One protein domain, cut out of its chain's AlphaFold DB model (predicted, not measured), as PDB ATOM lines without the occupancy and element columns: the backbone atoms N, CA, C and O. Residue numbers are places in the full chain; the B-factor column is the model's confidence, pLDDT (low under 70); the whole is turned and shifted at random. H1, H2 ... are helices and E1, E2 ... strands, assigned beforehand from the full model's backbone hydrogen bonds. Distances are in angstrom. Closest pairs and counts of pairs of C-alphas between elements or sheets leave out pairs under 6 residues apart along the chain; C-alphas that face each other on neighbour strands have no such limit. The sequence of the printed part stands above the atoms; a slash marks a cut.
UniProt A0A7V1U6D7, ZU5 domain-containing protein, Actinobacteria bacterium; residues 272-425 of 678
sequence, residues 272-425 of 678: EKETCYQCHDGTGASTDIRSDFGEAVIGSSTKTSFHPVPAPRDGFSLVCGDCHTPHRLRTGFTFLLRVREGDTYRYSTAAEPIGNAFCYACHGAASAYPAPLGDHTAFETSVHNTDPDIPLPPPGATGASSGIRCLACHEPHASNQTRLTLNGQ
ATOM      1  N   GLU A 272      -5.452 -19.537   6.881       89.81
ATOM      2  CA  GLU A 272      -6.353 -18.558   7.509       89.81
ATOM      3  C   GLU A 272      -7.255 -19.219   8.556       89.81
ATOM      4  O   GLU A 272      -7.398 -18.703   9.660       89.81
ATOM      5  N   LYS A 273      -7.788 -20.407   8.247       88.94
ATOM      6  CA  LYS A 273      -8.632 -21.177   9.164       88.94
ATOM      7  C   LYS A 273      -7.927 -21.473  10.491       88.94
ATOM      8  O   LYS A 273      -8.496 -21.210  11.544       88.94
ATOM      9  N   GLU A 274      -6.680 -21.948  10.452       87.19
ATOM     10  CA  GLU A 274      -5.884 -22.191  11.667       87.19
ATOM     11  C   GLU A 274      -5.629 -20.914  12.465       87.19
ATOM     12  O   GLU A 274      -5.616 -20.955  13.692       87.19
ATOM     13  N   THR A 275      -5.462 -19.782  11.777       88.06
ATOM     14  CA  THR A 275      -5.289 -18.475  12.425       88.06
ATOM     15  C   THR A 275      -6.556 -18.062  13.168       88.06
ATOM     16  O   THR A 275      -6.481 -17.682  14.333       88.06
ATOM     17  N   CYS A 276      -7.728 -18.193  12.542       88.06
ATOM     18  CA  CYS A 276      -9.010 -17.876  13.176       88.06
ATOM     19  C   CYS A 276      -9.334 -18.822  14.345       88.06
ATOM     20  O   CYS A 276      -9.838 -18.382  15.380       88.06
ATOM     21  N   TYR A 277      -9.025 -20.114  14.207       87.56
ATOM     22  CA  TYR A 277      -9.287 -21.117  15.243       87.56
ATOM     23  C   TYR A 277      -8.460 -20.936  16.514       87.56
ATOM     24  O   TYR A 277      -8.873 -21.451  17.539       87.56
ATOM     25  N   GLN A 278      -7.389 -20.134  16.513       84.25
ATOM     26  CA  GLN A 278      -6.696 -19.788  17.767       84.25
ATOM     27  C   GLN A 278      -7.602 -19.099  18.790       84.25
ATOM     28  O   GLN A 278      -7.314 -19.110  19.983       84.25
ATOM     29  N   CYS A 279      -8.680 -18.471  18.317       80.12
ATOM     30  CA  CYS A 279      -9.702 -17.892  19.178       80.12
ATOM     31  C   CYS A 279     -11.043 -18.630  19.040       80.12
ATOM     32  O   CYS A 279     -11.762 -18.774  20.022       80.12
ATOM     33  N   HIS A 280     -11.393 -19.110  17.844       84.31
ATOM     34  CA  HIS A 280     -12.707 -19.690  17.537       84.31
ATOM     35  C   HIS A 280     -12.789 -21.223  17.655       84.31
ATOM     36  O   HIS A 280     -13.584 -21.850  16.956       84.31
ATOM     37  N   ASP A 281     -11.985 -21.825  18.531       79.56
ATOM     38  CA  ASP A 281     -12.013 -23.258  18.869       79.56
ATOM     39  C   ASP A 281     -12.778 -23.584  20.164       79.56
ATOM     40  O   ASP A 281     -12.646 -24.680  20.706       79.56
ATOM     41  N   GLY A 282     -13.519 -22.607  20.696       73.62
ATOM     42  CA  GLY A 282     -14.235 -22.714  21.968       73.62
ATOM     43  C   GLY A 282     -13.408 -22.340  23.200       73.62
ATOM     44  O   GLY A 282     -13.951 -22.318  24.305       73.62
ATOM     45  N   THR A 283     -12.122 -21.998  23.044       65.56
ATOM     46  CA  THR A 283     -11.262 -21.624  24.178       65.56
ATOM     47  C   THR A 283     -10.982 -20.123  24.285       65.56
ATOM     48  O   THR A 283     -10.662 -19.654  25.381       65.56
ATOM     49  N   GLY A 284     -11.057 -19.364  23.184       60.72
ATOM     50  CA  GLY A 284     -10.693 -17.938  23.145       60.72
ATOM     51  C   GLY A 284     -11.846 -16.961  22.885       60.72
ATOM     52  O   GLY A 284     -11.827 -15.848  23.397       60.72
ATOM     53  N   ALA A 285     -12.845 -17.349  22.100       69.88
ATOM     54  CA  ALA A 285     -14.034 -16.565  21.785       69.88
ATOM     55  C   ALA A 285     -15.288 -17.300  22.271       69.88
ATOM     56  O   ALA A 285     -15.299 -18.523  22.370       69.88
ATOM     57  N   SER A 286     -16.375 -16.561  22.507       64.44
ATOM     58  CA  SER A 286     -17.666 -17.136  22.916       64.44
ATOM     59  C   SER A 286     -18.319 -18.031  21.855       64.44
ATOM     60  O   SER A 286     -19.274 -18.741  22.155       64.44
ATOM     61  N   THR A 287     -17.819 -18.012  20.617       72.44
ATOM     62  CA  THR A 287     -18.311 -18.853  19.522       72.44
ATOM     63  C   THR A 287     -17.248 -19.858  19.096       72.44
ATOM     64  O   THR A 287     -16.169 -19.465  18.639       72.44
ATOM     65  N   ASP A 288     -17.591 -21.141  19.196       83.62
ATOM     66  CA  ASP A 288     -16.783 -22.277  18.748       83.62
ATOM     67  C   ASP A 288     -17.138 -22.661  17.304       83.62
ATOM     68  O   ASP A 288     -17.932 -23.562  17.031       83.62
ATOM     69  N   ILE A 289     -16.524 -21.957  16.355       88.44
ATOM     70  CA  ILE A 289     -16.736 -22.207  14.926       88.44
ATOM     71  C   ILE A 289     -16.066 -23.518  14.496       88.44
ATOM     72  O   ILE A 289     -16.500 -24.160  13.539       88.44
ATOM     73  N   ARG A 290     -15.011 -23.957  15.190       88.62
ATOM     74  CA  ARG A 290     -14.355 -25.236  14.896       88.62
ATOM     75  C   ARG A 290     -15.315 -26.410  15.101       88.62
ATOM     76  O   ARG A 290     -15.382 -27.305  14.254       88.62
ATOM     77  N   SER A 291     -16.082 -26.388  16.187       88.56
ATOM     78  CA  SER A 291     -17.121 -27.383  16.460       88.56
ATOM     79  C   SER A 291     -18.316 -27.272  15.508       88.56
ATOM     80  O   SER A 291     -18.837 -28.307  15.077       88.56
ATOM     81  N   ASP A 292     -18.691 -26.059  15.078       89.56
ATOM     82  CA  ASP A 292     -19.719 -25.870  14.040       89.56
ATOM     83  C   ASP A 292     -19.360 -26.637  12.763       89.56
ATOM     84  O   ASP A 292     -20.176 -27.399  12.248       89.56
ATOM     85  N   PHE A 293     -18.107 -26.528  12.301       91.19
ATOM     86  CA  PHE A 293     -17.590 -27.314  11.174       91.19
ATOM     87  C   PHE A 293     -17.347 -28.798  11.508       91.19
ATOM     88  O   PHE A 293     -17.048 -29.582  10.608       91.19
ATOM     89  N   GLY A 294     -17.487 -29.221  12.766       90.31
ATOM     90  CA  GLY A 294     -17.211 -30.581  13.242       90.31
ATOM     91  C   GLY A 294     -15.757 -31.005  13.064       90.31
ATOM     92  O   GLY A 294     -15.490 -32.169  12.772       90.31
ATOM     93  N   GLU A 295     -14.813 -30.072  13.184       88.88
ATOM     94  CA  GLU A 295     -13.390 -30.346  12.984       88.88
ATOM     95  C   GLU A 295     -12.675 -30.636  14.308       88.88
ATOM     96  O   GLU A 295     -11.997 -29.782  14.880       88.88
ATOM     97  N   ALA A 296     -12.746 -31.884  14.784       82.62
ATOM     98  CA  ALA A 296     -11.877 -32.330  15.879       82.62
ATOM     99  C   ALA A 296     -10.392 -32.285  15.467       82.62
ATOM    100  O   ALA A 296      -9.527 -31.927  16.263       82.62
ATOM    101  N   VAL A 297     -10.105 -32.561  14.192       82.25
ATOM    102  CA  VAL A 297      -8.802 -32.353  13.548       82.25
ATOM    103  C   VAL A 297      -9.004 -31.366  12.403       82.25
ATOM    104  O   VAL A 297      -9.867 -31.578  11.552       82.25
ATOM    105  N   ILE A 298      -8.220 -30.286  12.388       81.38
ATOM    106  CA  ILE A 298      -8.351 -29.210  11.399       81.38
ATOM    107  C   ILE A 298      -8.218 -29.782   9.981       81.38
ATOM    108  O   ILE A 298      -7.248 -30.471   9.669       81.38
ATOM    109  N   GLY A 299      -9.199 -29.485   9.124       78.56
ATOM    110  CA  GLY A 299      -9.267 -29.995   7.749       78.56
ATOM    111  C   GLY A 299     -10.058 -31.292   7.564       78.56
ATOM    112  O   GLY A 299     -10.225 -31.720   6.423       78.56
ATOM    113  N   SER A 300     -10.571 -31.900   8.638       83.31
ATOM    114  CA  SER A 300     -11.449 -33.071   8.571       83.31
ATOM    115  C   SER A 300     -12.735 -32.829   9.354       83.31
ATOM    116  O   SER A 300     -12.730 -32.838  10.584       83.31
ATOM    117  N   SER A 301     -13.847 -32.680   8.638       88.19
ATOM    118  CA  SER A 301     -15.172 -32.506   9.233       88.19
ATOM    119  C   SER A 301     -15.842 -33.850   9.528       88.19
ATOM    120  O   SER A 301     -15.873 -34.738   8.677       88.19
ATOM    121  N   THR A 302     -16.437 -33.987  10.713       91.06
ATOM    122  CA  THR A 302     -17.350 -35.094  11.042       91.06
ATOM    123  C   THR A 302     -18.787 -34.841  10.575       91.06
ATOM    124  O   THR A 302     -19.652 -35.694  10.770       91.06
ATOM    125  N   LYS A 303     -19.079 -33.661  10.017       90.38
ATOM    126  CA  LYS A 303     -20.415 -33.272   9.560       90.38
ATOM    127  C   LYS A 303     -20.680 -33.839   8.165       90.38
ATOM    128  O   LYS A 303     -19.794 -33.889   7.314       90.38
ATOM    129  N   THR A 304     -21.928 -34.218   7.905       88.62
ATOM    130  CA  THR A 304     -22.366 -34.789   6.618       88.62
ATOM    131  C   THR A 304     -22.195 -33.805   5.457       88.62
ATOM    132  O   THR A 304     -21.818 -34.192   4.349       88.62
ATOM    133  N   SER A 305     -22.481 -32.525   5.698       87.69
ATOM    134  CA  SER A 305     -22.419 -31.457   4.699       87.69
ATOM    135  C   SER A 305     -21.782 -30.216   5.309       87.69
ATOM    136  O   SER A 305     -22.100 -29.865   6.441       87.69
ATOM    137  N   PHE A 306     -20.907 -29.540   4.568       89.25
ATOM    138  CA  PHE A 306     -20.194 -28.343   5.023       89.25
ATOM    139  C   PHE A 306     -19.742 -27.490   3.834       89.25
ATOM    140  O   PHE A 306     -19.481 -28.028   2.754       89.25
ATOM    141  N   HIS A 307     -19.630 -26.175   4.032       89.62
ATOM    142  CA  HIS A 307     -18.950 -25.296   3.081       89.62
ATOM    143  C   HIS A 307     -17.432 -25.578   3.078       89.62
ATOM    144  O   HIS A 307     -16.849 -25.749   4.152       89.62
ATOM    145  N   PRO A 308     -16.766 -25.635   1.909       86.56
ATOM    146  CA  PRO A 308     -15.380 -26.101   1.787       86.56
ATOM    147  C   PRO A 308     -14.349 -25.056   2.257       86.56
ATOM    148  O   PRO A 308     -13.730 -24.373   1.444       86.56
ATOM    149  N   VAL A 309     -14.153 -24.932   3.577       88.00
ATOM    150  CA  VAL A 309     -13.227 -23.963   4.195       88.00
ATOM    151  C   VAL A 309     -11.979 -24.644   4.782       88.00
ATOM    152  O   VAL A 309     -12.078 -25.379   5.765       88.00
ATOM    153  N   PRO A 310     -10.757 -24.407   4.269       71.25
ATOM    154  CA  PRO A 310     -10.402 -24.106   2.885       71.25
ATOM    155  C   PRO A 310     -10.143 -25.377   2.065       71.25
ATOM    156  O   PRO A 310      -9.484 -25.331   1.035       71.25
ATOM    157  N   ALA A 311     -10.552 -26.547   2.563       71.56
ATOM    158  CA  ALA A 311     -10.329 -27.803   1.865       71.56
ATOM    159  C   ALA A 311     -11.207 -27.832   0.604       71.56
ATOM    160  O   ALA A 311     -12.431 -27.823   0.749       71.56
ATOM    161  N   PRO A 312     -10.628 -27.871  -0.612       73.06
ATOM    162  CA  PRO A 312     -11.420 -27.814  -1.824       73.06
ATOM    163  C   PRO A 312     -12.366 -29.008  -1.920       73.06
ATOM    164  O   PRO A 312     -11.960 -30.154  -1.715       73.06
ATOM    165  N   ARG A 313     -13.612 -28.750  -2.303       73.00
ATOM    166  CA  ARG A 313     -14.589 -29.781  -2.654       73.00
ATOM    167  C   ARG A 313     -15.177 -29.435  -4.011       73.00
ATOM    168  O   ARG A 313     -15.542 -28.290  -4.253       73.00
ATOM    169  N   ASP A 314     -15.178 -30.407  -4.919       71.38
ATOM    170  CA  ASP A 314     -15.697 -30.254  -6.284       71.38
ATOM    171  C   ASP A 314     -15.084 -29.073  -7.070       71.38
ATOM    172  O   ASP A 314     -15.722 -28.483  -7.935       71.38
ATOM    173  N   GLY A 315     -13.821 -28.730  -6.777       74.31
ATOM    174  CA  GLY A 315     -13.094 -27.634  -7.429       74.31
ATOM    175  C   GLY A 315     -13.304 -26.250  -6.805       74.31
ATOM    176  O   GLY A 315     -12.728 -25.281  -7.297       74.31
ATOM    177  N   PHE A 316     -14.064 -26.152  -5.710       78.62
ATOM    178  CA  PHE A 316     -14.342 -24.898  -5.013       78.62
ATOM    179  C   PHE A 316     -13.747 -24.903  -3.608       78.62
ATOM    180  O   PHE A 316     -13.811 -25.900  -2.892       78.62
ATOM    181  N   SER A 317     -13.169 -23.772  -3.219       84.00
ATOM    182  CA  SER A 317     -12.578 -23.541  -1.905       84.00
ATOM    183  C   SER A 317     -12.970 -22.149  -1.444       84.00
ATOM    184  O   SER A 317     -12.893 -21.206  -2.227       84.00
ATOM    185  N   LEU A 318     -13.340 -22.036  -0.176       87.75
ATOM    186  CA  LEU A 318     -13.640 -20.777   0.496       87.75
ATOM    187  C   LEU A 318     -12.650 -20.558   1.637       87.75
ATOM    188  O   LEU A 318     -12.082 -21.500   2.180       87.75
ATOM    189  N   VAL A 319     -12.449 -19.318   2.041       90.31
ATOM    190  CA  VAL A 319     -11.771 -18.971   3.290       90.31
ATOM    191  C   VAL A 319     -12.728 -18.212   4.204       90.31
ATOM    192  O   VAL A 319     -13.734 -17.674   3.746       90.31
ATOM    193  N   CYS A 320     -12.435 -18.156   5.506       91.38
ATOM    194  CA  CYS A 320     -13.276 -17.444   6.477       91.38
ATOM    195  C   CYS A 320     -13.555 -15.998   6.027       91.38
ATOM    196  O   CYS A 320     -14.678 -15.506   6.135       91.38
ATOM    197  N   GLY A 321     -12.537 -15.353   5.455       90.19
ATOM    198  CA  GLY A 321     -12.571 -14.017   4.896       90.19
ATOM    199  C   GLY A 321     -13.546 -13.826   3.735       90.19
ATOM    200  O   GLY A 321     -13.951 -12.693   3.495       90.19
ATOM    201  N   ASP A 322     -13.968 -14.864   3.019       89.62
ATOM    202  CA  ASP A 322     -14.937 -14.698   1.924       89.62
ATOM    203  C   ASP A 322     -16.325 -14.305   2.453       89.62
ATOM    204  O   ASP A 322     -17.089 -13.629   1.765       89.62
ATOM    205  N   CYS A 323     -16.607 -14.664   3.708       90.88
ATOM    206  CA  CYS A 323     -17.875 -14.421   4.391       90.88
ATOM    207  C   CYS A 323     -17.748 -13.402   5.530       90.88
ATOM    208  O   CYS A 323     -18.659 -12.601   5.751       90.88
ATOM    209  N   HIS A 324     -16.624 -13.410   6.249       91.69
ATOM    210  CA  HIS A 324     -16.397 -12.585   7.430       91.69
ATOM    211  C   HIS A 324     -15.296 -11.548   7.204       91.69
ATOM    212  O   HIS A 324     -14.370 -11.734   6.419       91.69
ATOM    213  N   THR A 325     -15.369 -10.429   7.917       90.25
ATOM    214  CA  THR A 325     -14.296  -9.433   7.950       90.25
ATOM    215  C   THR A 325     -13.669  -9.343   9.332       90.25
ATOM    216  O   THR A 325     -14.326  -8.890  10.263       90.25
ATOM    217  N   PRO A 326     -12.374  -9.652   9.497       86.75
ATOM    218  CA  PRO A 326     -11.723  -9.383  10.769       86.75
ATOM    219  C   PRO A 326     -11.463  -7.883  10.971       86.75
ATOM    220  O   PRO A 326     -11.199  -7.437  12.076       86.75
ATOM    221  N   HIS A 327     -11.570  -7.058   9.925       88.06
ATOM    222  CA  HIS A 327     -11.143  -5.659   9.959       88.06
ATOM    223  C   HIS A 327     -12.262  -4.668  10.306       88.06
ATOM    224  O   HIS A 327     -12.286  -3.538   9.800       88.06
ATOM    225  N   ARG A 328     -13.226  -5.087  11.125       85.44
ATOM    226  CA  ARG A 328     -14.361  -4.269  11.566       85.44
ATOM    227  C   ARG A 328     -14.743  -4.611  12.998       85.44
ATOM    228  O   ARG A 328     -14.601  -5.749  13.418       85.44
ATOM    229  N   LEU A 329     -15.253  -3.612  13.717       78.94
ATOM    230  CA  LEU A 329     -15.758  -3.792  15.075       78.94
ATOM    231  C   LEU A 329     -17.130  -4.466  15.034       78.94
ATOM    232  O   LEU A 329     -18.043  -3.974  14.368       78.94
ATOM    233  N   ARG A 330     -17.302  -5.533  15.820       76.50
ATOM    234  CA  ARG A 330     -18.582  -6.259  15.947       76.50
ATOM    235  C   ARG A 330     -19.736  -5.372  16.419       76.50
ATOM    236  O   ARG A 330     -20.888  -5.640  16.102       76.50
ATOM    237  N   THR A 331     -19.429  -4.279  17.115       69.44
ATOM    238  CA  THR A 331     -20.415  -3.303  17.598       69.44
ATOM    239  C   THR A 331     -21.106  -2.519  16.483       69.44
ATOM    240  O   THR A 331     -22.210  -2.024  16.692       69.44
ATOM    241  N   GLY A 332     -20.475  -2.389  15.313       74.44
ATOM    242  CA  GLY A 332     -21.051  -1.711  14.150       74.44
ATOM    243  C   GLY A 332     -21.499  -2.656  13.036       74.44
ATOM    244  O   GLY A 332     -22.247  -2.235  12.158       74.44
ATOM    245  N   PHE A 333     -21.041  -3.911  13.052       84.75
ATOM    246  CA  PHE A 333     -21.181  -4.841  11.933       84.75
ATOM    247  C   PHE A 333     -21.644  -6.216  12.407       84.75
ATOM    248  O   PHE A 333     -20.925  -6.931  13.108       84.75
ATOM    249  N   THR A 334     -22.849  -6.592  11.987       84.75
ATOM    250  CA  THR A 334     -23.536  -7.803  12.425       84.75
ATOM    251  C   THR A 334     -22.759  -9.050  11.998       84.75
ATOM    252  O   THR A 334     -22.579  -9.287  10.804       84.75
ATOM    253  N   PHE A 335     -22.274  -9.829  12.977       83.81
ATOM    254  CA  PHE A 335     -21.456 -11.044  12.787       83.81
ATOM    255  C   PHE A 335     -20.253 -10.865  11.848       83.81
ATOM    256  O   PHE A 335     -19.723 -11.834  11.303       83.81
ATOM    257  N   LEU A 336     -19.824  -9.612  11.648       89.06
ATOM    258  CA  LEU A 336     -18.777  -9.237  10.703       89.06
ATOM    259  C   LEU A 336     -19.026  -9.757   9.279       89.06
ATOM    260  O   LEU A 336     -18.072  -9.986   8.542       89.06
ATOM    261  N   LEU A 337     -20.287  -9.948   8.887       91.44
ATOM    262  CA  LEU A 337     -20.615 -10.472   7.565       91.44
ATOM    263  C   LEU A 337     -20.277  -9.449   6.487       91.44
ATOM    264  O   LEU A 337     -20.609  -8.261   6.600       91.44
ATOM    265  N   ARG A 338     -19.651  -9.933   5.420       90.62
ATOM    266  CA  ARG A 338     -19.382  -9.164   4.213       90.62
ATOM    267  C   ARG A 338     -19.683  -9.971   2.968       90.62
ATOM    268  O   ARG A 338     -19.558 -11.186   2.956       90.62
ATOM    269  N   VAL A 339     -20.007  -9.264   1.900       89.06
ATOM    270  CA  VAL A 339     -20.138  -9.832   0.566       89.06
ATOM    271  C   VAL A 339     -19.443  -8.925  -0.432       89.06
ATOM    272  O   VAL A 339     -19.468  -7.699  -0.289       89.06
ATOM    273  N   ARG A 340     -18.773  -9.513  -1.420       86.12
ATOM    274  CA  ARG A 340     -18.104  -8.741  -2.465       86.12
ATOM    275  C   ARG A 340     -19.146  -8.152  -3.419       86.12
ATOM    276  O   ARG A 340     -19.971  -8.881  -3.957       86.12
ATOM    277  N   GLU A 341     -19.071  -6.848  -3.652       83.00
ATOM    278  CA  GLU A 341     -19.937  -6.100  -4.565       83.00
ATOM    279  C   GLU A 341     -19.051  -5.248  -5.489       83.00
ATOM    280  O   GLU A 341     -18.507  -4.208  -5.099       83.00
ATOM    281  N   GLY A 342     -18.821  -5.754  -6.705       83.44
ATOM    282  CA  GLY A 342     -17.831  -5.204  -7.635       83.44
ATOM    283  C   GLY A 342     -16.411  -5.219  -7.051       83.44
ATOM    284  O   GLY A 342     -15.897  -6.260  -6.631       83.44
ATOM    285  N   ASP A 343     -15.786  -4.042  -7.006       85.75
ATOM    286  CA  ASP A 343     -14.459  -3.832  -6.407       85.75
ATOM    287  C   ASP A 343     -14.519  -3.486  -4.911       85.75
ATOM    288  O   ASP A 343     -13.499  -3.202  -4.282       85.75
ATOM    289  N   THR A 344     -15.715  -3.516  -4.322       88.94
ATOM    290  CA  THR A 344     -15.954  -3.163  -2.921       88.94
ATOM    291  C   THR A 344     -16.576  -4.318  -2.139       88.94
ATOM    292  O   THR A 344     -16.813  -5.404  -2.671       88.94
ATOM    293  N   TYR A 345     -16.810  -4.092  -0.847       89.81
ATOM    294  CA  TYR A 345     -17.538  -5.018   0.009       89.81
ATOM    295  C   TYR A 345     -18.733  -4.311   0.628       89.81
ATOM    296  O   TYR A 345     -18.582  -3.233   1.211       89.81
ATOM    297  N   ARG A 346     -19.885  -4.971   0.569       90.44
ATOM    298  CA  ARG A 346     -21.057  -4.623   1.360       90.44
ATOM    299  C   ARG A 346     -21.009  -5.394   2.673       90.44
ATOM    300  O   ARG A 346     -20.683  -6.579   2.686       90.44
ATOM    301  N   TYR A 347     -21.318  -4.719   3.773       90.44
ATOM    302  CA  TYR A 347     -21.275  -5.292   5.118       90.44
ATOM    303  C   TYR A 347     -22.668  -5.311   5.734       90.44
ATOM    304  O   TYR A 347     -23.465  -4.413   5.472       90.44
ATOM    305  N   SER A 348     -22.946  -6.300   6.581       89.94
ATOM    306  CA  SER A 348     -24.201  -6.330   7.335       89.94
ATOM    307  C   SER A 348     -24.118  -5.415   8.554       89.94
ATOM    308  O   SER A 348     -23.170  -5.501   9.336       89.94
ATOM    309  N   THR A 349     -25.133  -4.580   8.761       87.44
ATOM    310  CA  THR A 349     -25.301  -3.774   9.982       87.44
ATOM    311  C   THR A 349     -26.711  -3.952  10.540       87.44
ATOM    312  O   THR A 349     -27.571  -4.529   9.879       87.44
ATOM    313  N   ALA A 350     -26.970  -3.457  11.753       81.44
ATOM    314  CA  ALA A 350     -28.319  -3.490  12.321       81.44
ATOM    315  C   ALA A 350     -29.310  -2.591  11.555       81.44
ATOM    316  O   ALA A 350     -30.486  -2.924  11.458       81.44
ATOM    317  N   ALA A 351     -28.840  -1.458  11.016       84.44
ATOM    318  CA  ALA A 351     -29.667  -0.526  10.246       84.44
ATOM    319  C   ALA A 351     -29.881  -0.995   8.799       84.44
ATOM    320  O   ALA A 351     -30.944  -0.776   8.225       84.44
ATOM    321  N   GLU A 352     -28.878  -1.661   8.228       87.81
ATOM    322  CA  GLU A 352     -28.895  -2.187   6.866       87.81
ATOM    323  C   GLU A 352     -28.437  -3.654   6.875       87.81
ATOM    324  O   GLU A 352     -27.263  -3.950   6.607       87.81
ATOM    325  N   PRO A 353     -29.335  -4.593   7.222       88.25
ATOM    326  CA  PRO A 353     -29.035  -6.014   7.163       88.25
ATOM    327  C   PRO A 353     -28.775  -6.452   5.718       88.25
ATOM    328  O   PRO A 353     -29.411  -5.974   4.775       88.25
ATOM    329  N   ILE A 354     -27.823  -7.362   5.531       89.50
ATOM    330  CA  ILE A 354     -27.404  -7.802   4.196       89.50
ATOM    331  C   ILE A 354     -28.447  -8.692   3.502       89.50
ATOM    332  O   ILE A 354     -28.543  -8.690   2.275       89.50
ATOM    333  N   GLY A 355     -29.251  -9.421   4.279       90.00
ATOM    334  CA  GLY A 355     -30.310 -10.289   3.778       90.00
ATOM    335  C   GLY A 355     -29.821 -11.449   2.908       90.00
ATOM    336  O   GLY A 355     -28.632 -11.771   2.854       90.00
ATOM    337  N   ASN A 356     -30.751 -12.070   2.176       90.69
ATOM    338  CA  ASN A 356     -30.471 -13.219   1.299       90.69
ATOM    339  C   ASN A 356     -29.413 -12.925   0.218       90.69
ATOM    340  O   ASN A 356     -28.755 -13.850  -0.258       90.69
ATOM    341  N   ALA A 357     -29.187 -11.647  -0.121       88.38
ATOM    342  CA  ALA A 357     -28.138 -11.225  -1.049       88.38
ATOM    343  C   ALA A 357     -26.744 -11.735  -0.642       88.38
ATOM    344  O   ALA A 357     -25.918 -12.002  -1.510       88.38
ATOM    345  N   PHE A 358     -26.505 -11.935   0.660       91.81
ATOM    346  CA  PHE A 358     -25.290 -12.576   1.156       91.81
ATOM    347  C   PHE A 358     -25.090 -13.975   0.558       91.81
ATOM    348  O   PHE A 358     -24.032 -14.273   0.011       91.81
ATOM    349  N   CYS A 359     -26.126 -14.815   0.603       91.12
ATOM    350  CA  CYS A 359     -26.064 -16.179   0.081       91.12
ATOM    351  C   CYS A 359     -25.997 -16.180  -1.455       91.12
ATOM    352  O   CYS A 359     -25.244 -16.953  -2.049       91.12
ATOM    353  N   TYR A 360     -26.739 -15.280  -2.112       92.12
ATOM    354  CA  TYR A 360     -26.794 -15.209  -3.577       92.12
ATOM    355  C   TYR A 360     -25.516 -14.709  -4.245       92.12
ATOM    356  O   TYR A 360     -25.370 -14.877  -5.454       92.12
ATOM    357  N   ALA A 361     -24.556 -14.159  -3.505       89.75
ATOM    358  CA  ALA A 361     -23.245 -13.890  -4.089       89.75
ATOM    359  C   ALA A 361     -22.549 -15.162  -4.587       89.75
ATOM    360  O   ALA A 361     -21.788 -15.104  -5.548       89.75
ATOM    361  N   CYS A 362     -22.853 -16.307  -3.971       89.00
ATOM    362  CA  CYS A 362     -22.400 -17.617  -4.431       89.00
ATOM    363  C   CYS A 362     -23.540 -18.443  -5.047       89.00
ATOM    364  O   CYS A 362     -23.328 -19.114  -6.056       89.00
ATOM    365  N   HIS A 363     -24.750 -18.368  -4.489       91.88
ATOM    366  CA  HIS A 363     -25.922 -19.166  -4.881       91.88
ATOM    367  C   HIS A 363     -26.971 -18.362  -5.667       91.88
ATOM    368  O   HIS A 363     -28.172 -18.591  -5.539       91.88
ATOM    369  N   GLY A 364     -26.536 -17.356  -6.427       92.56
ATOM    370  CA  GLY A 364     -27.404 -16.502  -7.241       92.56
ATOM    371  C   GLY A 364     -27.477 -16.921  -8.709       92.56
ATOM    372  O   GLY A 364     -26.836 -17.880  -9.125       92.56
ATOM    373  N   ALA A 365     -28.170 -16.138  -9.537       90.94
ATOM    374  CA  ALA A 365     -28.288 -16.397 -10.979       90.94
ATOM    375  C   ALA A 365     -26.941 -16.450 -11.727       90.94
ATOM    376  O   ALA A 365     -26.817 -17.120 -12.747       90.94
ATOM    377  N   ALA A 366     -25.920 -15.761 -11.209       88.56
ATOM    378  CA  ALA A 366     -24.554 -15.794 -11.732       88.56
ATOM    379  C   ALA A 366     -23.674 -16.871 -11.065       88.56
ATOM    380  O   ALA A 366     -22.450 -16.821 -11.184       88.56
ATOM    381  N   SER A 367     -24.274 -17.808 -10.324       88.31
ATOM    382  CA  SER A 367     -23.552 -18.863  -9.621       88.31
ATOM    383  C   SER A 367     -22.692 -19.676 -10.586       88.31
ATOM    384  O   SER A 367     -23.158 -20.139 -11.625       88.31
ATOM    385  N   ALA A 368     -21.430 -19.884 -10.211       83.69
ATOM    386  CA  ALA A 368     -20.536 -20.801 -10.910       83.69
ATOM    387  C   ALA A 368     -20.812 -22.275 -10.553       83.69
ATOM    388  O   ALA A 368     -20.250 -23.173 -11.182       83.69
ATOM    389  N   TYR A 369     -21.654 -22.534  -9.547       84.25
ATOM    390  CA  TYR A 369     -21.994 -23.884  -9.121       84.25
ATOM    391  C   TYR A 369     -23.077 -24.480 -10.033       84.25
ATOM    392  O   TYR A 369     -24.047 -23.799 -10.381       84.25
ATOM    393  N   PRO A 370     -22.956 -25.760 -10.422       82.50
ATOM    394  CA  PRO A 370     -23.947 -26.399 -11.272       82.50
ATOM    395  C   PRO A 370     -25.272 -26.588 -10.529       82.50
ATOM    396  O   PRO A 370     -25.325 -26.811  -9.316       82.50
ATOM    397  N   ALA A 371     -26.370 -26.547 -11.276       81.62
ATOM    398  CA  ALA A 371     -27.675 -26.878 -10.730       81.62
ATOM    399  C   ALA A 371     -27.732 -28.360 -10.273       81.62
ATOM    400  O   ALA A 371     -27.110 -29.219 -10.906       81.62
ATOM    401  N   PRO A 372     -28.464 -28.676  -9.187       80.12
ATOM    402  CA  PRO A 372     -29.341 -27.784  -8.419       80.12
ATOM    403  C   PRO A 372     -28.650 -27.043  -7.258       80.12
ATOM    404  O   PRO A 372     -29.336 -26.419  -6.462       80.12
ATOM    405  N   LEU A 373     -27.322 -27.126  -7.112       81.94
ATOM    406  CA  LEU A 373     -26.597 -26.521  -5.981       81.94
ATOM    407  C   LEU A 373     -26.250 -25.036  -6.200       81.94
ATOM    408  O   LEU A 373     -25.856 -24.353  -5.257       81.94
ATOM    409  N   GLY A 374     -26.395 -24.540  -7.431       87.00
ATOM    410  CA  GLY A 374     -26.107 -23.159  -7.817       87.00
ATOM    411  C   GLY A 374     -27.195 -22.159  -7.457       87.00
ATOM    412  O   GLY A 374     -27.316 -21.760  -6.300       87.00
ATOM    413  N   ASP A 375     -27.937 -21.696  -8.459       92.38
ATOM    414  CA  ASP A 375     -28.896 -20.598  -8.320       92.38
ATOM    415  C   ASP A 375     -30.129 -20.971  -7.481       92.38
ATOM    416  O   ASP A 375     -30.887 -21.878  -7.825       92.38
ATOM    417  N   HIS A 376     -30.348 -20.220  -6.402       93.25
ATOM    418  CA  HIS A 376     -31.495 -20.333  -5.502       93.25
ATOM    419  C   HIS A 376     -32.388 -19.080  -5.505       93.25
ATOM    420  O   HIS A 376     -33.299 -18.979  -4.685       93.25
ATOM    421  N   THR A 377     -32.190 -18.131  -6.425       93.50
ATOM    422  CA  THR A 377     -32.935 -16.853  -6.460       93.50
ATOM    423  C   THR A 377     -34.443 -17.011  -6.630       93.50
ATOM    424  O   THR A 377     -35.199 -16.129  -6.225       93.50
ATOM    425  N   ALA A 378     -34.913 -18.150  -7.148       91.00
ATOM    426  CA  ALA A 378     -36.338 -18.469  -7.204       91.00
ATOM    427  C   ALA A 378     -37.019 -18.422  -5.818       91.00
ATOM    428  O   ALA A 378     -38.207 -18.085  -5.735       91.00
ATOM    429  N   PHE A 379     -36.254 -18.662  -4.740       93.44
ATOM    430  CA  PHE A 379     -36.720 -18.562  -3.358       93.44
ATOM    431  C   PHE A 379     -37.319 -17.194  -3.042       93.44
ATOM    432  O   PHE A 379     -38.292 -17.144  -2.293       93.44
ATOM    433  N   GLU A 380     -36.830 -16.108  -3.657       92.25
ATOM    434  CA  GLU A 380     -37.318 -14.750  -3.390       92.25
ATOM    435  C   GLU A 380     -38.827 -14.603  -3.594       92.25
ATOM    436  O   GLU A 380     -39.489 -13.861  -2.869       92.25
ATOM    437  N   THR A 381     -39.373 -15.349  -4.553       90.19
ATOM    438  CA  THR A 381     -40.802 -15.334  -4.889       90.19
ATOM    439  C   THR A 381     -41.617 -16.406  -4.173       90.19
ATOM    440  O   THR A 381     -42.843 -16.407  -4.268       90.19
ATOM    441  N   SER A 382     -40.961 -17.320  -3.457       90.69
ATOM    442  CA  SER A 382     -41.644 -18.396  -2.745       90.69
ATOM    443  C   SER A 382     -42.469 -17.856  -1.575       90.69
ATOM    444  O   SER A 382     -42.152 -16.823  -0.975       90.69
ATOM    445  N   VAL A 383     -43.501 -18.603  -1.178       87.44
ATOM    446  CA  VAL A 383     -44.248 -18.310   0.057       87.44
ATOM    447  C   VAL A 383     -43.325 -18.338   1.279       87.44
ATOM    448  O   VAL A 383     -43.478 -17.539   2.197       87.44
ATOM    449  N   HIS A 384     -42.281 -19.172   1.241       88.31
ATOM    450  CA  HIS A 384     -41.310 -19.295   2.323       88.31
ATOM    451  C   HIS A 384     -40.419 -18.063   2.504       88.31
ATOM    452  O   HIS A 384     -39.847 -17.919   3.583       88.31
ATOM    453  N   ASN A 385     -40.332 -17.174   1.506       89.50
ATOM    454  CA  ASN A 385     -39.640 -15.883   1.600       89.50
ATOM    455  C   ASN A 385     -40.582 -14.678   1.731       89.50
ATOM    456  O   ASN A 385     -40.168 -13.628   2.216       89.50
ATOM    457  N   THR A 386     -41.830 -14.798   1.283       87.88
ATOM    458  CA  THR A 386     -42.761 -13.659   1.197       87.88
ATOM    459  C   THR A 386     -43.754 -13.594   2.351       87.88
ATOM    460  O   THR A 386     -44.251 -12.513   2.654       87.88
ATOM    461  N   ASP A 387     -44.021 -14.714   3.023       82.56
ATOM    462  CA  ASP A 387     -44.945 -14.761   4.152       82.56
ATOM    463  C   ASP A 387     -44.322 -14.081   5.393       82.56
ATOM    464  O   ASP A 387     -43.236 -14.488   5.818       82.56
ATOM    465  N   PRO A 388     -44.928 -13.029   5.964       75.69
ATOM    466  CA  PRO A 388     -44.391 -12.347   7.140       75.69
ATOM    467  C   PRO A 388     -44.516 -13.161   8.438       75.69
ATOM    468  O   PRO A 388     -43.815 -12.847   9.398       75.69
ATOM    469  N   ASP A 389     -45.367 -14.191   8.475       73.75
ATOM    470  CA  ASP A 389     -45.627 -14.999   9.674       73.75
ATOM    471  C   ASP A 389     -44.603 -16.130   9.860       73.75
ATOM    472  O   ASP A 389     -44.567 -16.784  10.905       73.75
ATOM    473  N   ILE A 390     -43.735 -16.361   8.870       71.19
ATOM    474  CA  ILE A 390     -42.615 -17.297   9.000       71.19
ATOM    475  C   ILE A 390     -41.529 -16.625   9.852       71.19
ATOM    476  O   ILE A 390     -40.967 -15.612   9.422       71.19
ATOM    477  N   PRO A 391     -41.197 -17.177  11.036       64.31
ATOM    478  CA  PRO A 391     -40.233 -16.561  11.932       64.31
ATOM    479  C   PRO A 391     -38.874 -16.390  11.254       64.31
ATOM    480  O   PRO A 391     -38.347 -17.321  10.640       64.31
ATOM    481  N   LEU A 392     -38.271 -15.211  11.421       65.31
ATOM    482  CA  LEU A 392     -36.829 -15.084  11.231       65.31
ATOM    483  C   LEU A 392     -36.109 -15.995  12.246       65.31
ATOM    484  O   LEU A 392     -36.671 -16.283  13.309       65.31
ATOM    485  N   PRO A 393     -34.873 -16.438  11.953       63.03
ATOM    486  CA  PRO A 393     -34.073 -17.214  12.899       63.03
ATOM    487  C   PRO A 393     -34.047 -16.516  14.269       63.03
ATOM    488  O   PRO A 393     -34.001 -15.283  14.297       63.03
ATOM    489  N   PRO A 394     -34.097 -17.250  15.396       46.97
ATOM    490  CA  PRO A 394     -34.297 -16.654  16.714       46.97
ATOM    491  C   PRO A 394     -33.257 -15.569  17.069       46.97
ATOM    492  O   PRO A 394     -32.104 -15.645  16.626       46.97
ATOM    493  N   PRO A 395     -33.626 -14.565  17.895       37.50
ATOM    494  CA  PRO A 395     -32.713 -13.510  18.331       37.50
ATOM    495  C   PRO A 395     -31.535 -14.110  19.112       37.50
ATOM    496  O   PRO A 395     -31.729 -14.692  20.173       37.50
ATOM    497  N   GLY A 396     -30.318 -13.986  18.573       48.28
ATOM    498  CA  GLY A 396     -29.091 -14.554  19.153       48.28
ATOM    499  C   GLY A 396     -28.387 -15.566  18.244       48.28
ATOM    500  O   GLY A 396     -27.176 -15.728  18.350       48.28
ATOM    501  N   ALA A 397     -29.102 -16.163  17.286       45.38
ATOM    502  CA  ALA A 397     -28.486 -16.827  16.142       45.38
ATOM    503  C   ALA A 397     -28.059 -15.780  15.099       45.38
ATOM    504  O   ALA A 397     -28.620 -14.683  15.028       45.38
ATOM    505  N   THR A 398     -27.100 -16.129  14.244       50.09
ATOM    506  CA  THR A 398     -26.524 -15.287  13.176       50.09
ATOM    507  C   THR A 398     -27.542 -14.630  12.216       50.09
ATOM    508  O   THR A 398     -27.187 -13.726  11.458       50.09
ATOM    509  N   GLY A 399     -28.816 -15.043  12.243       48.53
ATOM    510  CA  GLY A 399     -29.857 -14.676  11.279       48.53
ATOM    511  C   GLY A 399     -30.738 -13.459  11.596       48.53
ATOM    512  O   GLY A 399     -31.017 -12.681  10.685       48.53
ATOM    513  N   ALA A 400     -31.166 -13.240  12.848       54.12
ATOM    514  CA  ALA A 400     -32.192 -12.221  13.145       54.12
ATOM    515  C   ALA A 400     -31.751 -10.792  12.776       54.12
ATOM    516  O   ALA A 400     -32.521 -10.005  12.233       54.12
ATOM    517  N   SER A 401     -30.489 -10.462  13.050       67.75
ATOM    518  CA  SER A 401     -29.904  -9.137  12.816       67.75
ATOM    519  C   SER A 401     -29.163  -9.012  11.480       67.75
ATOM    520  O   SER A 401     -28.766  -7.907  11.108       67.75
ATOM    521  N   SER A 402     -28.958 -10.116  10.752       77.88
ATOM    522  CA  SER A 402     -28.401 -10.112   9.388       77.88
ATOM    523  C   SER A 402     -29.486 -10.089   8.308       77.88
ATOM    524  O   SER A 402     -29.200  -9.739   7.162       77.88
ATOM    525  N   GLY A 403     -30.731 -10.419   8.670       83.62
ATOM    526  CA  GLY A 403     -31.872 -10.468   7.756       83.62
ATOM    527  C   GLY A 403     -31.838 -11.660   6.797       83.62
ATOM    528  O   GLY A 403     -32.617 -11.693   5.846       83.62
ATOM    529  N   ILE A 404     -30.924 -12.619   6.994       88.31
ATOM    530  CA  ILE A 404     -30.788 -13.791   6.124       88.31
ATOM    531  C   ILE A 404     -31.876 -14.800   6.484       88.31
ATOM    532  O   ILE A 404     -31.843 -15.426   7.545       88.31
ATOM    533  N   ARG A 405     -32.822 -15.000   5.569       88.44
ATOM    534  CA  ARG A 405     -33.973 -15.880   5.776       88.44
ATOM    535  C   ARG A 405     -33.656 -17.347   5.487       88.44
ATOM    536  O   ARG A 405     -34.263 -18.227   6.089       88.44
ATOM    537  N   CYS A 406     -32.643 -17.621   4.661       90.06
ATOM    538  CA  CYS A 406     -32.136 -18.975   4.405       90.06
ATOM    539  C   CYS A 406     -31.753 -19.719   5.698       90.06
ATOM    540  O   CYS A 406     -31.918 -20.935   5.785       90.06
ATOM    541  N   LEU A 407     -31.301 -18.985   6.723       88.38
ATOM    542  CA  LEU A 407     -30.890 -19.538   8.017       88.38
ATOM    543  C   LEU A 407     -32.060 -20.035   8.881       88.38
ATOM    544  O   LEU A 407     -31.831 -20.574   9.955       88.38
ATOM    545  N   ALA A 408     -33.309 -19.876   8.431       86.25
ATOM    546  CA  ALA A 408     -34.455 -20.543   9.049       86.25
ATOM    547  C   ALA A 408     -34.495 -22.045   8.714       86.25
ATOM    548  O   ALA A 408     -35.163 -22.810   9.404       86.25
ATOM    549  N   CYS A 409     -33.785 -22.459   7.657       87.75
ATOM    550  CA  CYS A 409     -33.754 -23.838   7.174       87.75
ATOM    551  C   CYS A 409     -32.340 -24.404   7.023       87.75
ATOM    552  O   CYS A 409     -32.198 -25.628   7.034       87.75
ATOM    553  N   HIS A 410     -31.314 -23.554   6.895       90.31
ATOM    554  CA  HIS A 410     -29.932 -23.964   6.638       90.31
ATOM    555  C   HIS A 410     -28.940 -23.543   7.731       90.31
ATOM    556  O   HIS A 410     -28.971 -22.410   8.207       90.31
ATOM    557  N   GLU A 411     -28.003 -24.436   8.047       89.94
ATOM    558  CA  GLU A 411     -26.780 -24.144   8.792       89.94
ATOM    559  C   GLU A 411     -25.779 -23.386   7.896       89.94
ATOM    560  O   GLU A 411     -25.501 -23.829   6.776       89.94
ATOM    561  N   PRO A 412     -25.181 -22.275   8.363       87.50
ATOM    562  CA  PRO A 412     -24.293 -21.445   7.546       87.50
ATOM    563  C   PRO A 412     -22.903 -22.057   7.313       87.50
ATOM    564  O   PRO A 412     -22.235 -21.703   6.343       87.50
ATOM    565  N   HIS A 413     -22.445 -22.952   8.191       90.81
ATOM    566  CA  HIS A 413     -21.101 -23.542   8.135       90.81
ATOM    567  C   HIS A 413     -21.159 -25.010   7.726       90.81
ATOM    568  O   HIS A 413     -20.683 -25.393   6.652       90.81
ATOM    569  N   ALA A 414     -21.761 -25.830   8.586       91.06
ATOM    570  CA  ALA A 414     -21.878 -27.260   8.397       91.06
ATOM    571  C   ALA A 414     -23.079 -27.827   9.152       91.06
ATOM    572  O   ALA A 414     -23.522 -27.276  10.154       91.06
ATOM    573  N   SER A 415     -23.579 -28.965   8.680       90.81
ATOM    574  CA  SER A 415     -24.699 -29.679   9.282       90.81
ATOM    575  C   SER A 415     -24.451 -31.182   9.304       90.81
ATOM    576  O   SER A 415     -23.829 -31.765   8.410       90.81
ATOM    577  N   ASN A 416     -25.031 -31.838  10.308       89.50
ATOM    578  CA  ASN A 416     -25.167 -33.293  10.334       89.50
ATOM    579  C   ASN A 416     -26.110 -33.812   9.230       89.50
ATOM    580  O   ASN A 416     -26.146 -35.014   8.980       89.50
ATOM    581  N   GLN A 417     -26.853 -32.928   8.563       86.75
ATOM    582  CA  GLN A 417     -27.772 -33.260   7.482       86.75
ATOM    583  C   GLN A 417     -27.188 -32.940   6.106       86.75
ATOM    584  O   GLN A 417     -26.322 -32.077   5.941       86.75
ATOM    585  N   THR A 418     -27.684 -33.644   5.087       83.81
ATOM    586  CA  THR A 418     -27.353 -33.318   3.693       83.81
ATOM    587  C   THR A 418     -27.869 -31.921   3.339       83.81
ATOM    588  O   THR A 418     -28.863 -31.469   3.901       83.81
ATOM    589  N   ARG A 419     -27.220 -31.235   2.390       84.56
ATOM    590  CA  ARG A 419     -27.667 -29.915   1.889       84.56
ATOM    591  C   ARG A 419     -27.750 -28.830   2.972       84.56
ATOM    592  O   ARG A 419     -28.514 -27.880   2.836       84.56
ATOM    593  N   LEU A 420     -26.944 -28.968   4.029       89.56
ATOM    594  CA  LEU A 420     -26.819 -27.994   5.116       89.56
ATOM    595  C   LEU A 420     -28.127 -27.708   5.872       89.56
ATOM    596  O   LEU A 420     -28.247 -26.639   6.440       89.56
ATOM    597  N   THR A 421     -29.122 -28.595   5.895       88.94
ATOM    598  CA  THR A 421     -30.392 -28.293   6.585       88.94
ATOM    599  C   THR A 421     -30.278 -28.352   8.119       88.94
ATOM    600  O   THR A 421     -29.435 -29.084   8.640       88.94
ATOM    601  N   LEU A 422     -31.125 -27.611   8.845       86.81
ATOM    602  CA  LEU A 422     -31.166 -27.574  10.322       86.81
ATOM    603  C   LEU A 422     -31.726 -28.872  10.958       86.81
ATOM    604  O   LEU A 422     -32.113 -29.822  10.277       86.81
ATOM    605  N   ASN A 423     -31.814 -28.860  12.295       72.88
ATOM    606  CA  ASN A 423     -32.543 -29.783  13.181       72.88
ATOM    607  C   ASN A 423     -31.947 -31.171  13.408       72.88
ATOM    608  O   ASN A 423     -32.525 -31.944  14.165       72.88
ATOM    609  N   GLY A 424     -30.785 -31.497  12.832       65.19
ATOM    610  CA  GLY A 424     -30.040 -32.714  13.192       65.19
ATOM    611  C   GLY A 424     -30.823 -34.032  13.035       65.19
ATOM    612  O   GLY A 424     -30.366 -35.061  13.523       65.19
ATOM    613  N   GLN A 425     -31.960 -33.997  12.341       66.38
ATOM    614  CA  GLN A 425     -32.920 -35.073  12.092       66.38
ATOM    615  C   GLN A 425     -33.342 -35.020  10.609       66.38
ATOM    616  O   GLN A 425     -32.950 -34.098   9.889       66.38
TER     617      GLN A 425
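Overview. This is residues 272 to 425 of the 678 residues of the protein "ZU5 domain-containing protein" of Actinobacteria bacterium (UniProt A0A7V1U6D7). With little regular structure, this rounded body is mostly loops, with hairpin E1-E2 and H4 packed on E1 between H1 and H2 toward one end and H5 and H6 toward the other. The printed part has 154 residues, under half of them in named elements; the class is mostly helix, with six named helices and two named strands in the order H1 H2 H3 E1 E2 H4 H5 H6. It is compact, radius of gyration of the C-alphas 15.4 A, spanning 40 by 36 by 35 A.

Arrangement. E1, residues 338 to 341, and E2, residues 344 to 347, form an antiparallel hairpin; N 339 and O 346 are within hydrogen-bond range, 2.9 A. The closest C-alphas of E1 and H4, residues 357 to 363, are Val 339 and Phe 358, 5.9 A. H1, residues 272 to 280, touches H2, residues 289 to 292; their closest C-alphas, His 280 and Ile 289, are 5.4 A apart. Of O i to N i+4 pairs, 4 of 5 in H1 and 2 of 3 in H4 are within range.

Along the chain. H1 begins at C-alpha 272 (-6.353, -18.558, 7.509) and measures 11.9 A; H6, residues 383 to 386, ends at C-alpha 386 (-42.761, -13.659, 1.197).

Size, cuts and confidence. The printed part has no cut. Links H2-H3, H3-E1 and H4-H5 are long. Confidence is low, under 70, at 18 residues, among them 391 to 401.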